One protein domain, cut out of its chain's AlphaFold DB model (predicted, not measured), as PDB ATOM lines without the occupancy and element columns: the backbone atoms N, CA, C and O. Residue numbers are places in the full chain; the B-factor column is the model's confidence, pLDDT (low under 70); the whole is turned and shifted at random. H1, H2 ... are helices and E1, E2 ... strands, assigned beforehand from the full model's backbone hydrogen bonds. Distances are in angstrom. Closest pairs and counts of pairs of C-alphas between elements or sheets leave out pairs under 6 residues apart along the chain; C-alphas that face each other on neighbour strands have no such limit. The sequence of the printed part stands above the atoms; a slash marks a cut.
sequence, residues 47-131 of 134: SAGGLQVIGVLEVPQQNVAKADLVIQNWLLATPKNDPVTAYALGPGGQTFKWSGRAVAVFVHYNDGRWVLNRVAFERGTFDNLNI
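AT A GLANCE: This is residues 47 to 131 of the 134 residues of an uncharacterized protein of Candidatus Kaiserbacteria bacterium (UniProt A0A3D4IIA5). A single twisted sheet of five strands folds into a V: E2 and E3 bend sharply, at residues 73 and 99, and beyond the bends residues 74 to 77 of E2 and 95 to 98 of E3 leave the broad part, made with E1, E4 and E5, as a short two-stranded arm with the short helix H1 beyond its end. The printed part has 85 residues, with E1, E2, H1, E3, E4 and E5 along it; the sheet's order is E1, E2, E3, E4, E5, all antiparallel. It is mostly strand and loose, with a radius of gyration of the C-alphas of 15.2 A, and spans 46 by 24 by 18 A.

HOW THE PARTS SIT: Edge strand E1, residues 50 to 59, forms a hairpin with E2, residues 64 to 77; N 54 and O 68 are 2.8 A apart, within hydrogen-bond range. E2 bends by 96 degrees at residue 73. H1, residues 83 to 89, is not on the sheet, with 2 pairs of C-alphas within 10 A; 0 of its 3 O i to N i+4 pairs and 1 of its 4 O i to N i+3 pairs are within range. E3, residues 95 to 108, bends by 83 degrees at residue 99 and is E2's antiparallel neighbour, with N 76 and O 96 at 2.9 A and N 67 and O 104 at 2.8 A. E3, E4, residues 114 to 121, and E5, residues 124 to 126, make a meander, each strand the antiparallel neighbour of the one before; N 105 and O 118 are 2.8 A apart, and N 121 and O 124 2.9 A. E1 is apart from E4 and E5.

IN THESE COORDINATES: E1 starts at C-alpha 50 (21.340, 24.909, -27.296) and is 26.8 A long, E2 28.9 A, E3 33.1 A and E4 20.5 A. E5 ends at C-alpha 126 (15.279, 37.615, -39.683).

THE WHOLE: The two C-alphas farthest apart, of Gln 61 and Pro 91, are 47.0 A apart. The printed part has no cut, and the five links are tight. Residues 77 to 95 have pLDDT under 70.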
ATOM      1  N   SER A  47      17.367  23.026 -34.858       83.31
ATOM      2  CA  SER A  47      18.688  22.831 -35.472       83.31
ATOM      3  C   SER A  47      19.853  23.401 -34.651       83.31
ATOM      4  O   SER A  47      21.010  23.318 -35.065       83.31
ATOM      5  N   ALA A  48      19.560  23.994 -33.492       85.12
ATOM      6  CA  ALA A  48      20.557  24.466 -32.541       85.12
ATOM      7  C   ALA A  48      20.926  23.373 -31.533       85.12
ATOM      8  O   ALA A  48      20.092  22.585 -31.105       85.12
ATOM      9  N   GLY A  49      22.188  23.357 -31.108       85.19
ATOM     10  CA  GLY A  49      22.646  22.509 -30.005       85.19
ATOM     11  C   GLY A  49      22.253  23.041 -28.624       85.19
ATOM     12  O   GLY A  49      22.341  22.302 -27.649       85.19
ATOM     13  N   GLY A  50      21.822  24.303 -28.532       91.56
ATOM     14  CA  GLY A  50      21.340  24.909 -27.296       91.56
ATOM     15  C   GLY A  50      20.793  26.320 -27.501       91.56
ATOM     16  O   GLY A  50      21.229  27.049 -28.395       91.56
ATOM     17  N   LEU A  51      19.839  26.700 -26.654       94.38
ATOM     18  CA  LEU A  51      19.244  28.029 -26.599       94.38
ATOM     19  C   LEU A  51      19.094  28.447 -25.136       94.38
ATOM     20  O   LEU A  51      18.497  27.736 -24.335       94.38
ATOM     21  N   GLN A  52      19.605  29.626 -24.799       95.44
ATOM     22  CA  GLN A  52      19.449  30.226 -23.483       95.44
ATOM     23  C   GLN A  52      18.798  31.601 -23.614       95.44
ATOM     24  O   GLN A  52      19.266  32.443 -24.378       95.44
ATOM     25  N   VAL A  53      17.744  31.838 -22.833       95.62
ATOM     26  CA  VAL A  53      17.124  33.160 -22.682       95.62
ATOM     27  C   VAL A  53      17.762  33.845 -21.477       95.62
ATOM     28  O   VAL A  53      17.634  33.365 -20.354       95.62
ATOM     29  N   ILE A  54      18.476  34.943 -21.714       94.94
ATOM     30  CA  ILE A  54      19.198  35.696 -20.680       94.94
ATOM     31  C   ILE A  54      18.247  36.626 -19.928       94.94
ATOM     32  O   ILE A  54      18.310  36.731 -18.705       94.94
ATOM     33  N   GLY A  55      17.347  37.284 -20.654       90.50
ATOM     34  CA  GLY A  55      16.387  38.216 -20.083       90.50
ATOM     35  C   GLY A  55      15.278  38.546 -21.065       90.50
ATOM     36  O   GLY A  55      15.437  38.377 -22.273       90.50
ATOM     37  N   VAL A  56      14.149  39.007 -20.529       94.44
ATOM     38  CA  VAL A  56      13.003  39.495 -21.299       94.44
ATOM     39  C   VAL A  56      12.617  40.857 -20.740       94.44
ATOM     40  O   VAL A  56      12.322  40.988 -19.552       94.44
ATOM     41  N   LEU A  57      12.641  41.870 -21.598       94.06
ATOM     42  CA  LEU A  57      12.250  43.239 -21.305       94.06
ATOM     43  C   LEU A  57      11.002  43.578 -22.115       94.06
ATOM     44  O   LEU A  57      11.072  43.819 -23.321       94.06
ATOM     45  N   GLU A  58       9.860  43.608 -21.442       91.00
ATOM     46  CA  GLU A  58       8.611  44.089 -22.025       91.00
ATOM     47  C   GLU A  58       8.551  45.618 -21.968       91.00
ATOM     48  O   GLU A  58       8.920  46.237 -20.969       91.00
ATOM     49  N   VAL A  59       8.045  46.229 -23.037       89.69
ATOM     50  CA  VAL A  59       7.755  47.660 -23.136       89.69
ATOM     51  C   VAL A  59       6.256  47.801 -23.416       89.69
ATOM     52  O   VAL A  59       5.850  47.892 -24.579       89.69
ATOM     53  N   PRO A  60       5.403  47.813 -22.369       82.94
ATOM     54  CA  PRO A  60       3.946  47.777 -22.533       82.94
ATOM     55  C   PRO A  60       3.403  48.930 -23.380       82.94
ATOM     56  O   PRO A  60       2.496  48.743 -24.179       82.94
ATOM     57  N   GLN A  61       4.014  50.114 -23.275       85.00
ATOM     58  CA  GLN A  61       3.640  51.302 -24.053       85.00
ATOM     59  C   GLN A  61       3.813  51.125 -25.568       85.00
ATOM     60  O   GLN A  61       3.239  51.885 -26.341       85.00
ATOM     61  N   GLN A  62       4.622  50.152 -25.992       86.38
ATOM     62  CA  GLN A  62       4.922  49.885 -27.395       86.38
ATOM     63  C   GLN A  62       4.332  48.558 -27.877       86.38
ATOM     64  O   GLN A  62       4.520  48.229 -29.042       86.38
ATOM     65  N   ASN A  63       3.641  47.794 -27.017       91.12
ATOM     66  CA  ASN A  63       3.210  46.422 -27.317       91.12
ATOM     67  C   ASN A  63       4.358  45.554 -27.860       91.12
ATOM     68  O   ASN A  63       4.169  44.728 -28.750       91.12
ATOM     69  N   VAL A  64       5.573  45.770 -27.355       92.88
ATOM     70  CA  VAL A  64       6.782  45.093 -27.822       92.88
ATOM     71  C   VAL A  64       7.551  44.559 -26.627       92.88
ATOM     72  O   VAL A  64       7.596  45.186 -25.573       92.88
ATOM     73  N   ALA A  65       8.197  43.414 -26.808       94.69
ATOM     74  CA  ALA A  65       9.145  42.873 -25.854       94.69
ATOM     75  C   ALA A  65      10.438  42.480 -26.558       94.69
ATOM     76  O   ALA A  65      10.427  42.005 -27.694       94.69
ATOM     77  N   LYS A  66      11.562  42.686 -25.878       95.75
ATOM     78  CA  LYS A  66      12.890  42.283 -26.335       95.75
ATOM     79  C   LYS A  66      13.406  41.177 -25.437       95.75
ATOM     80  O   LYS A  66      13.302  41.284 -24.221       95.75
ATOM     81  N   ALA A  67      13.973  40.140 -26.030       96.25
ATOM     82  CA  ALA A  67      14.615  39.064 -25.302       96.25
ATOM     83  C   ALA A  67      16.061  38.899 -25.758       96.25
ATOM     84  O   ALA A  67      16.326  38.752 -26.951       96.25
ATOM     85  N   ASP A  68      16.978  38.901 -24.797       96.56
ATOM     86  CA  ASP A  68      18.388  38.620 -25.033       96.56
ATOM     87  C   ASP A  68      18.619  37.111 -24.997       96.56
ATOM     88  O   ASP A  68      18.172  36.417 -24.080       96.56
ATOM     89  N   LEU A  69      19.328  36.599 -25.998       96.38
ATOM     90  CA  LEU A  69      19.501  35.174 -26.242       96.38
ATOM     91  C   LEU A  69      20.975  34.820 -26.412       96.38
ATOM     92  O   LEU A  69      21.770  35.598 -26.945       96.38
ATOM     93  N   VAL A  70      21.316  33.593 -26.038       95.94
ATOM     94  CA  VAL A  70      22.550  32.925 -26.451       95.94
ATOM     95  C   VAL A  70      22.168  31.645 -27.174       95.94
ATOM     96  O   VAL A  70      21.450  30.806 -26.632       95.94
ATOM     97  N   ILE A  71      22.641  31.506 -28.407       93.81
ATOM     98  CA  ILE A  71      22.369  30.360 -29.273       93.81
ATOM     99  C   ILE A  71      23.676  29.600 -29.481       93.81
ATOM    100  O   ILE A  71      24.733  30.205 -29.675       93.81
ATOM    101  N   GLN A  72      23.608  28.274 -29.440       93.25
ATOM    102  CA  GLN A  72      24.756  27.389 -29.602       93.25
ATOM    103  C   GLN A  72      24.539  26.428 -30.765       93.25
ATOM    104  O   GLN A  72      23.488  25.800 -30.870       93.25
ATOM    105  N   ASN A  73      25.564  26.256 -31.599       88.94
ATOM    106  CA  ASN A  73      25.615  25.290 -32.697       88.94
ATOM    107  C   ASN A  73      24.396  25.330 -33.637       88.94
ATOM    108  O   ASN A  73      23.969  24.283 -34.115       88.94
ATOM    109  N   TRP A  74      23.833  26.511 -33.893       89.19
ATOM    110  CA  TRP A  74      22.729  26.679 -34.833       89.19
ATOM    111  C   TRP A  74      23.189  26.391 -36.257       89.19
ATOM    112  O   TRP A  74      24.128  27.021 -36.742       89.19
ATOM    113  N   LEU A  75      22.552  25.421 -36.908       84.94
ATOM    114  CA  LEU A  75      22.839  25.059 -38.288       84.94
ATOM    115  C   LEU A  75      22.110  26.007 -39.250       84.94
ATOM    116  O   LEU A  75      20.922  25.843 -39.509       84.94
ATOM    117  N   LEU A  76      22.825  26.980 -39.815       75.44
ATOM    118  CA  LEU A  76      22.274  27.829 -40.869       75.44
ATOM    119  C   LEU A  76      22.544  27.193 -42.230       75.44
ATOM    120  O   LEU A  76      23.699  26.989 -42.612       75.44
ATOM    121  N   ALA A  77      21.473  26.900 -42.963       67.56
ATOM    122  CA  ALA A  77      21.546  26.554 -44.371       67.56
ATOM    123  C   ALA A  77      21.551  27.833 -45.207       67.56
ATOM    124  O   ALA A  77      20.650  28.665 -45.114       67.56
ATOM    125  N   THR A  78      22.570  27.979 -46.041       58.53
ATOM    126  CA  THR A  78      22.647  29.092 -46.978       58.53
ATOM    127  C   THR A  78      21.962  28.686 -48.282       58.53
ATOM    128  O   THR A  78      22.341  27.650 -48.842       58.53
ATOM    129  N   PRO A  79      20.975  29.432 -48.809       51.72
ATOM    130  CA  PRO A  79      20.398  29.092 -50.100       51.72
ATOM    131  C   PRO A  79      21.467  29.192 -51.194       51.72
ATOM    132  O   PRO A  79      22.198  30.174 -51.294       51.72
ATOM    133  N   LYS A  80      21.527  28.163 -52.048       49.16
ATOM    134  CA  LYS A  80      22.493  27.969 -53.150       49.16
ATOM    135  C   LYS A  80      22.652  29.177 -54.097       49.16
ATOM    136  O   LYS A  80      23.641  29.242 -54.819       49.16
ATOM    137  N   ASN A  81      21.704  30.116 -54.082       52.78
ATOM    138  CA  ASN A  81      21.601  31.236 -55.017       52.78
ATOM    139  C   ASN A  81      21.679  32.624 -54.348       52.78
ATOM    140  O   ASN A  81      21.333  33.603 -55.002       52.78
ATOM    141  N   ASP A  82      22.090  32.741 -53.080       53.62
ATOM    142  CA  ASP A  82      22.300  34.056 -52.454       53.62
ATOM    143  C   ASP A  82      23.730  34.571 -52.738       53.62
ATOM    144  O   ASP A  82      24.707  34.017 -52.207       53.62
ATOM    145  N   PRO A  83      23.880  35.623 -53.571       51.81
ATOM    146  CA  PRO A  83      25.177  36.132 -53.995       51.81
ATOM    147  C   PRO A  83      25.983  36.745 -52.848       51.81
ATOM    148  O   PRO A  83      27.202  36.769 -52.945       51.81
ATOM    149  N   VAL A  84      25.364  37.196 -51.752       50.16
ATOM    150  CA  VAL A  84      26.093  37.786 -50.613       50.16
ATOM    151  C   VAL A  84      26.826  36.699 -49.829       50.16
ATOM    152  O   VAL A  84      27.959  36.878 -49.385       50.16
ATOM    153  N   THR A  85      26.208  35.529 -49.711       50.81
ATOM    154  CA  THR A  85      26.747  34.410 -48.928       50.81
ATOM    155  C   THR A  85      27.539  33.381 -49.739       50.81
ATOM    156  O   THR A  85      28.349  32.648 -49.167       50.81
ATOM    157  N   ALA A  86      27.393  33.364 -51.069       48.56
ATOM    158  CA  ALA A  86      28.206  32.537 -51.963       48.56
ATOM    159  C   ALA A  86      29.713  32.846 -51.847       48.56
ATOM    160  O   ALA A  86      30.538  31.936 -51.943       48.56
ATOM    161  N   TYR A  87      30.077  34.105 -51.559       41.03
ATOM    162  CA  TYR A  87      31.472  34.515 -51.352       41.03
ATOM    163  C   TYR A  87      32.078  34.011 -50.036       41.03
ATOM    164  O   TYR A  87      33.294  33.864 -49.952       41.03
ATOM    165  N   ALA A  88      31.264  33.727 -49.017       50.41
ATOM    166  CA  ALA A  88      31.770  33.317 -47.709       50.41
ATOM    167  C   ALA A  88      32.023  31.802 -47.597       50.41
ATOM    168  O   ALA A  88      32.831  31.390 -46.769       50.41
ATOM    169  N   LEU A  89      31.330  30.969 -48.389       50.84
ATOM    170  CA  LEU A  89      31.291  29.507 -48.191       50.84
ATOM    171  C   LEU A  89      31.518  28.668 -49.467       50.84
ATOM    172  O   LEU A  89      31.529  27.434 -49.401       50.84
ATOM    173  N   GLY A  90      31.753  29.317 -50.612       43.53
ATOM    174  CA  GLY A  90      32.059  28.670 -51.890       43.53
ATOM    175  C   GLY A  90      30.831  28.120 -52.640       43.53
ATOM    176  O   GLY A  90      29.737  28.003 -52.079       43.53
ATOM    177  N   PRO A  91      30.987  27.785 -53.936       42.12
ATOM    178  CA  PRO A  91      29.910  27.238 -54.757       42.12
ATOM    179  C   PRO A  91      29.504  25.844 -54.250       42.12
ATOM    180  O   PRO A  91      30.287  24.900 -54.314       42.12
ATOM    181  N   GLY A  92      28.275  25.709 -53.739       51.41
ATOM    182  CA  GLY A  92      27.755  24.436 -53.220       51.41
ATOM    183  C   GLY A  92      26.604  24.552 -52.219       51.41
ATOM    184  O   GLY A  92      25.864  23.588 -52.062       51.41
ATOM    185  N   GLY A  93      26.406  25.725 -51.602       54.78
ATOM    186  CA  GLY A  93      25.397  25.917 -50.554       54.78
ATOM    187  C   GLY A  93      25.765  25.110 -49.311       54.78
ATOM    188  O   GLY A  93      25.283  24.000 -49.118       54.78
ATOM    189  N   GLN A  94      26.670  25.640 -48.489       60.16
ATOM    190  CA  GLN A  94      27.093  24.944 -47.277       60.16
ATOM    191  C   GLN A  94      26.207  25.318 -46.090       60.16
ATOM    192  O   GLN A  94      25.803  26.476 -45.924       60.16
ATOM    193  N   THR A  95      25.921  24.318 -45.259       69.38
ATOM    194  CA  THR A  95      25.444  24.526 -43.899       69.38
ATOM    195  C   THR A  95      26.636  24.867 -43.015       69.38
ATOM    196  O   THR A  95      27.672  24.206 -43.070       69.38
ATOM    197  N   PHE A  96      26.511  25.896 -42.187       75.25
ATOM    198  CA  PHE A  96      27.526  26.204 -41.182       75.25
ATOM    199  C   PHE A  96      26.889  26.285 -39.803       75.25
ATOM    200  O   PHE A  96      25.713  26.614 -39.658       75.25
ATOM    201  N   LYS A  97      27.677  25.956 -38.778       84.94
ATOM    202  CA  LYS A  97      27.254  26.077 -37.384       84.94
ATOM    203  C   LYS A  97      27.639  27.450 -36.862       84.94
ATOM    204  O   LYS A  97      28.805  27.833 -36.932       84.94
ATOM    205  N   TRP A  98      26.673  28.163 -36.308       86.38
ATOM    206  CA  TRP A  98      26.882  29.445 -35.659       86.38
ATOM    207  C   TRP A  98      26.537  29.368 -34.173       86.38
ATOM    208  O   TRP A  98      25.603  28.679 -33.767       86.38
ATOM    209  N   SER A  99      27.308  30.081 -33.359       91.62
ATOM    210  CA  SER A  99      27.029  30.278 -31.939       91.62
ATOM    211  C   SER A  99      27.278  31.734 -31.594       91.62
ATOM    212  O   SER A  99      28.241  32.322 -32.084       91.62
ATOM    213  N   GLY A 100      26.448  32.312 -30.736       92.81
ATOM    214  CA  GLY A 100      26.614  33.702 -30.346       92.81
ATOM    215  C   GLY A 100      25.396  34.288 -29.658       92.81
ATOM    216  O   GLY A 100      24.427  33.596 -29.339       92.81
ATOM    217  N   ARG A 101      25.475  35.596 -29.410       95.69
ATOM    218  CA  ARG A 101      24.367  36.373 -28.859       95.69
ATOM    219  C   ARG A 101      23.385  36.745 -29.960       95.69
ATOM    220  O   ARG A 101      23.792  37.103 -31.065       95.69
ATOM    221  N   ALA A 102      22.105  36.690 -29.628       94.12
ATOM    222  CA  ALA A 102      21.018  37.135 -30.483       94.12
ATOM    223  C   ALA A 102      19.994  37.922 -29.661       94.12
ATOM    224  O   ALA A 102      19.948  37.820 -28.437       94.12
ATOM    225  N   VAL A 103      19.168  38.703 -30.342       96.75
ATOM    226  CA  VAL A 103      18.073  39.468 -29.755       96.75
ATOM    227  C   VAL A 103      16.796  39.098 -30.490       96.75
ATOM    228  O   VAL A 103      16.698  39.279 -31.704       96.75
ATOM    229  N   ALA A 104      15.811  38.593 -29.759       96.44
ATOM    230  CA  ALA A 104      14.472  38.359 -30.277       96.44
ATOM    231  C   ALA A 104      13.549  39.522 -29.915       96.44
ATOM    232  O   ALA A 104      13.597  40.050 -28.805       96.44
ATOM    233  N   VAL A 105      12.692  39.913 -30.851       96.62
ATOM    234  CA  VAL A 105      11.670  40.939 -30.649       96.62
ATOM    235  C   VAL A 105      10.302  40.320 -30.870       96.62
ATOM    236  O   VAL A 105      10.036  39.703 -31.905       96.62
ATOM    237  N   PHE A 106       9.434  40.520 -29.889       96.81
ATOM    238  CA  PHE A 106       8.063  40.049 -29.883       96.81
ATOM    239  C   PHE A 106       7.109  41.232 -29.953       96.81
ATOM    240  O   PHE A 106       7.384  42.288 -29.384       96.81
ATOM    241  N   VAL A 107       5.980  41.024 -30.617       95.12
ATOM    242  CA  VAL A 107       4.868  41.970 -30.685       95.12
ATOM    243  C   VAL A 107       3.685  41.378 -29.933       95.12
ATOM    244  O   VAL A 107       3.361  40.201 -30.107       95.12
ATOM    245  N   HIS A 108       3.063  42.188 -29.086       94.00
ATOM    246  CA  HIS A 108       1.833  41.859 -28.385       94.00
ATOM    247  C   HIS A 108       0.639  42.294 -29.228       94.00
ATOM    248  O   HIS A 108       0.536  43.454 -29.630       94.00
ATOM    249  N   TYR A 109      -0.264  41.362 -29.495       89.62
ATOM    250  CA  TYR A 109      -1.496  41.620 -30.223       89.62
ATOM    251  C   TYR A 109      -2.652  41.873 -29.256       89.62
ATOM    252  O   TYR A 109      -2.648  41.437 -28.107       89.62
ATOM    253  N   ASN A 110      -3.688  42.556 -29.746       86.94
ATOM    254  CA  ASN A 110      -4.877  42.897 -28.955       86.94
ATOM    255  C   ASN A 110      -5.667  41.665 -28.476       86.94
ATOM    256  O   ASN A 110      -6.502  41.782 -27.586       86.94
ATOM    257  N   ASP A 111      -5.412  40.498 -29.066       85.75
ATOM    258  CA  ASP A 111      -5.978  39.212 -28.657       85.75
ATOM    259  C   ASP A 111      -5.186  38.528 -27.525       85.75
ATOM    260  O   ASP A 111      -5.481  37.388 -27.170       85.75
ATOM    261  N   GLY A 112      -4.188  39.215 -26.955       85.75
ATOM    262  CA  GLY A 112      -3.366  38.738 -25.842       85.75
ATOM    263  C   GLY A 112      -2.186  37.862 -26.260       85.75
ATOM    264  O   GLY A 112      -1.430  37.401 -25.406       85.75
ATOM    265  N   ARG A 113      -2.001  37.603 -27.561       91.19
ATOM    266  CA  ARG A 113      -0.900  36.765 -28.042       91.19
ATOM    267  C   ARG A 113       0.380  37.574 -28.189       91.19
ATOM    268  O   ARG A 113       0.393  38.653 -28.777       91.19
ATOM    269  N   TRP A 114       1.484  36.982 -27.753       94.62
ATOM    270  CA  TRP A 114       2.817  37.414 -28.149       94.62
ATOM    271  C   TRP A 114       3.275  36.634 -29.371       94.62
ATOM    272  O   TRP A 114       3.180  35.406 -29.412       94.62
ATOM    273  N   VAL A 115       3.809  37.342 -30.356       95.62
ATOM    274  CA  VAL A 115       4.327  36.743 -31.586       95.62
ATOM    275  C   VAL A 115       5.761  37.192 -31.778       95.62
ATOM    276  O   VAL A 115       6.053  38.387 -31.760       95.62
ATOM    277  N   LEU A 116       6.661  36.229 -31.956       96.69
ATOM    278  CA  LEU A 116       8.029  36.473 -32.378       96.69
ATOM    279  C   LEU A 116       7.994  37.058 -33.786       96.69
ATOM    280  O   LEU A 116       7.562  36.379 -34.716       96.69
ATOM    281  N   ASN A 117       8.459  38.296 -33.921       96.44
ATOM    282  CA  ASN A 117       8.443  39.030 -35.180       96.44
ATOM    283  C   ASN A 117       9.835  39.190 -35.793       96.44
ATOM    284  O   ASN A 117       9.971  39.210 -37.016       96.44
ATOM    285  N   ARG A 118      10.872  39.271 -34.954       95.31
ATOM    286  CA  ARG A 118      12.252  39.447 -35.404       95.31
ATOM    287  C   ARG A 118      13.231  38.664 -34.543       95.31
ATOM    288  O   ARG A 118      13.094  38.648 -33.323       95.31
ATOM    289  N   VAL A 119      14.262  38.104 -35.170       93.19
ATOM    290  CA  VAL A 119      15.477  37.610 -34.503       93.19
ATOM    291  C   VAL A 119      16.684  38.248 -35.178       93.19
ATOM    292  O   VAL A 119      16.895  38.074 -36.374       93.19
ATOM    293  N   ALA A 120      17.477  38.994 -34.416       91.62
ATOM    294  CA  ALA A 120      18.694  39.647 -34.883       91.62
ATOM    295  C   ALA A 120      19.923  39.039 -34.205       91.62
ATOM    296  O   ALA A 120      19.903  38.738 -33.015       91.62
ATOM    297  N   PHE A 121      21.005  38.879 -34.953       88.75
ATOM    298  CA  PHE A 121      22.290  38.379 -34.478       88.75
ATOM    299  C   PHE A 121      23.414  39.031 -35.291       88.75
ATOM    300  O   PHE A 121      23.162  39.771 -36.236       88.75
ATOM    301  N   GLU A 122      24.669  38.773 -34.929       82.94
ATOM    302  CA  GLU A 122      25.831  39.465 -35.511       82.94
ATOM    303  C   GLU A 122      25.884  39.431 -37.049       82.94
ATOM    304  O   GLU A 122      26.309  40.396 -37.677       82.94
ATOM    305  N   ARG A 123      25.448  38.325 -37.663       77.81
ATOM    306  CA  ARG A 123      25.565  38.111 -39.113       77.81
ATOM    307  C   ARG A 123      24.297  38.431 -39.899       77.81
ATOM    308  O   ARG A 123      24.321  38.315 -41.121       77.81
ATOM    309  N   GLY A 124      23.203  38.801 -39.238       81.56
ATOM    310  CA  GLY A 124      21.965  39.093 -39.945       81.56
ATOM    311  C   GLY A 124      20.746  39.268 -39.057       81.56
ATOM    312  O   GLY A 124      20.776  39.095 -37.839       81.56
ATOM    313  N   THR A 125      19.645  39.594 -39.720       86.56
ATOM    314  CA  THR A 125      18.340  39.765 -39.092       86.56
ATOM    315  C   THR A 125      17.311  38.981 -39.883       86.56
ATOM    316  O   THR A 125      17.261  39.064 -41.108       86.56
ATOM    317  N   PHE A 126      16.488  38.229 -39.165       87.81
ATOM    318  CA  PHE A 126      15.279  37.615 -39.683       87.81
ATOM    319  C   PHE A 126      14.095  38.461 -39.231       87.81
ATOM    320  O   PHE A 126      13.857  38.596 -38.031       87.81
ATOM    321  N   ASP A 127      13.390  39.048 -40.190       91.44
ATOM    322  CA  ASP A 127      12.224  39.910 -39.992       91.44
ATOM    323  C   ASP A 127      10.936  39.215 -40.445       91.44
ATOM    324  O   ASP A 127      10.971  38.227 -41.178       91.44
ATOM    325  N   ASN A 128       9.787  39.778 -40.057       90.12
ATOM    326  CA  ASN A 128       8.455  39.299 -40.446       90.12
ATOM    327  C   ASN A 128       8.189  37.841 -40.047       90.12
ATOM    328  O   ASN A 128       7.429  37.127 -40.705       90.12
ATOM    329  N   LEU A 129       8.798  37.404 -38.945       90.62
ATOM    330  CA  LEU A 129       8.475  36.131 -38.326       90.62
ATOM    331  C   LEU A 129       7.040  36.188 -37.782       90.62
ATOM    332  O   LEU A 129       6.540  37.242 -37.379       90.62
ATOM    333  N   ASN A 130       6.362  35.045 -37.804       94.19
ATOM    334  CA  ASN A 130       4.985  34.916 -37.332       94.19
ATOM    335  C   ASN A 130       4.838  33.660 -36.468       94.19
ATOM    336  O   ASN A 130       4.068  32.749 -36.774       94.19
ATOM    337  N   ILE A 131       5.653  33.580 -35.416       93.81
ATOM    338  CA  ILE A 131       5.694  32.425 -34.515       93.81
ATOM    339  C   ILE A 131       5.103  32.834 -33.170       93.81
ATOM    340  O   ILE A 131       5.634  33.702 -32.481       93.81
TER     341      ILE A 131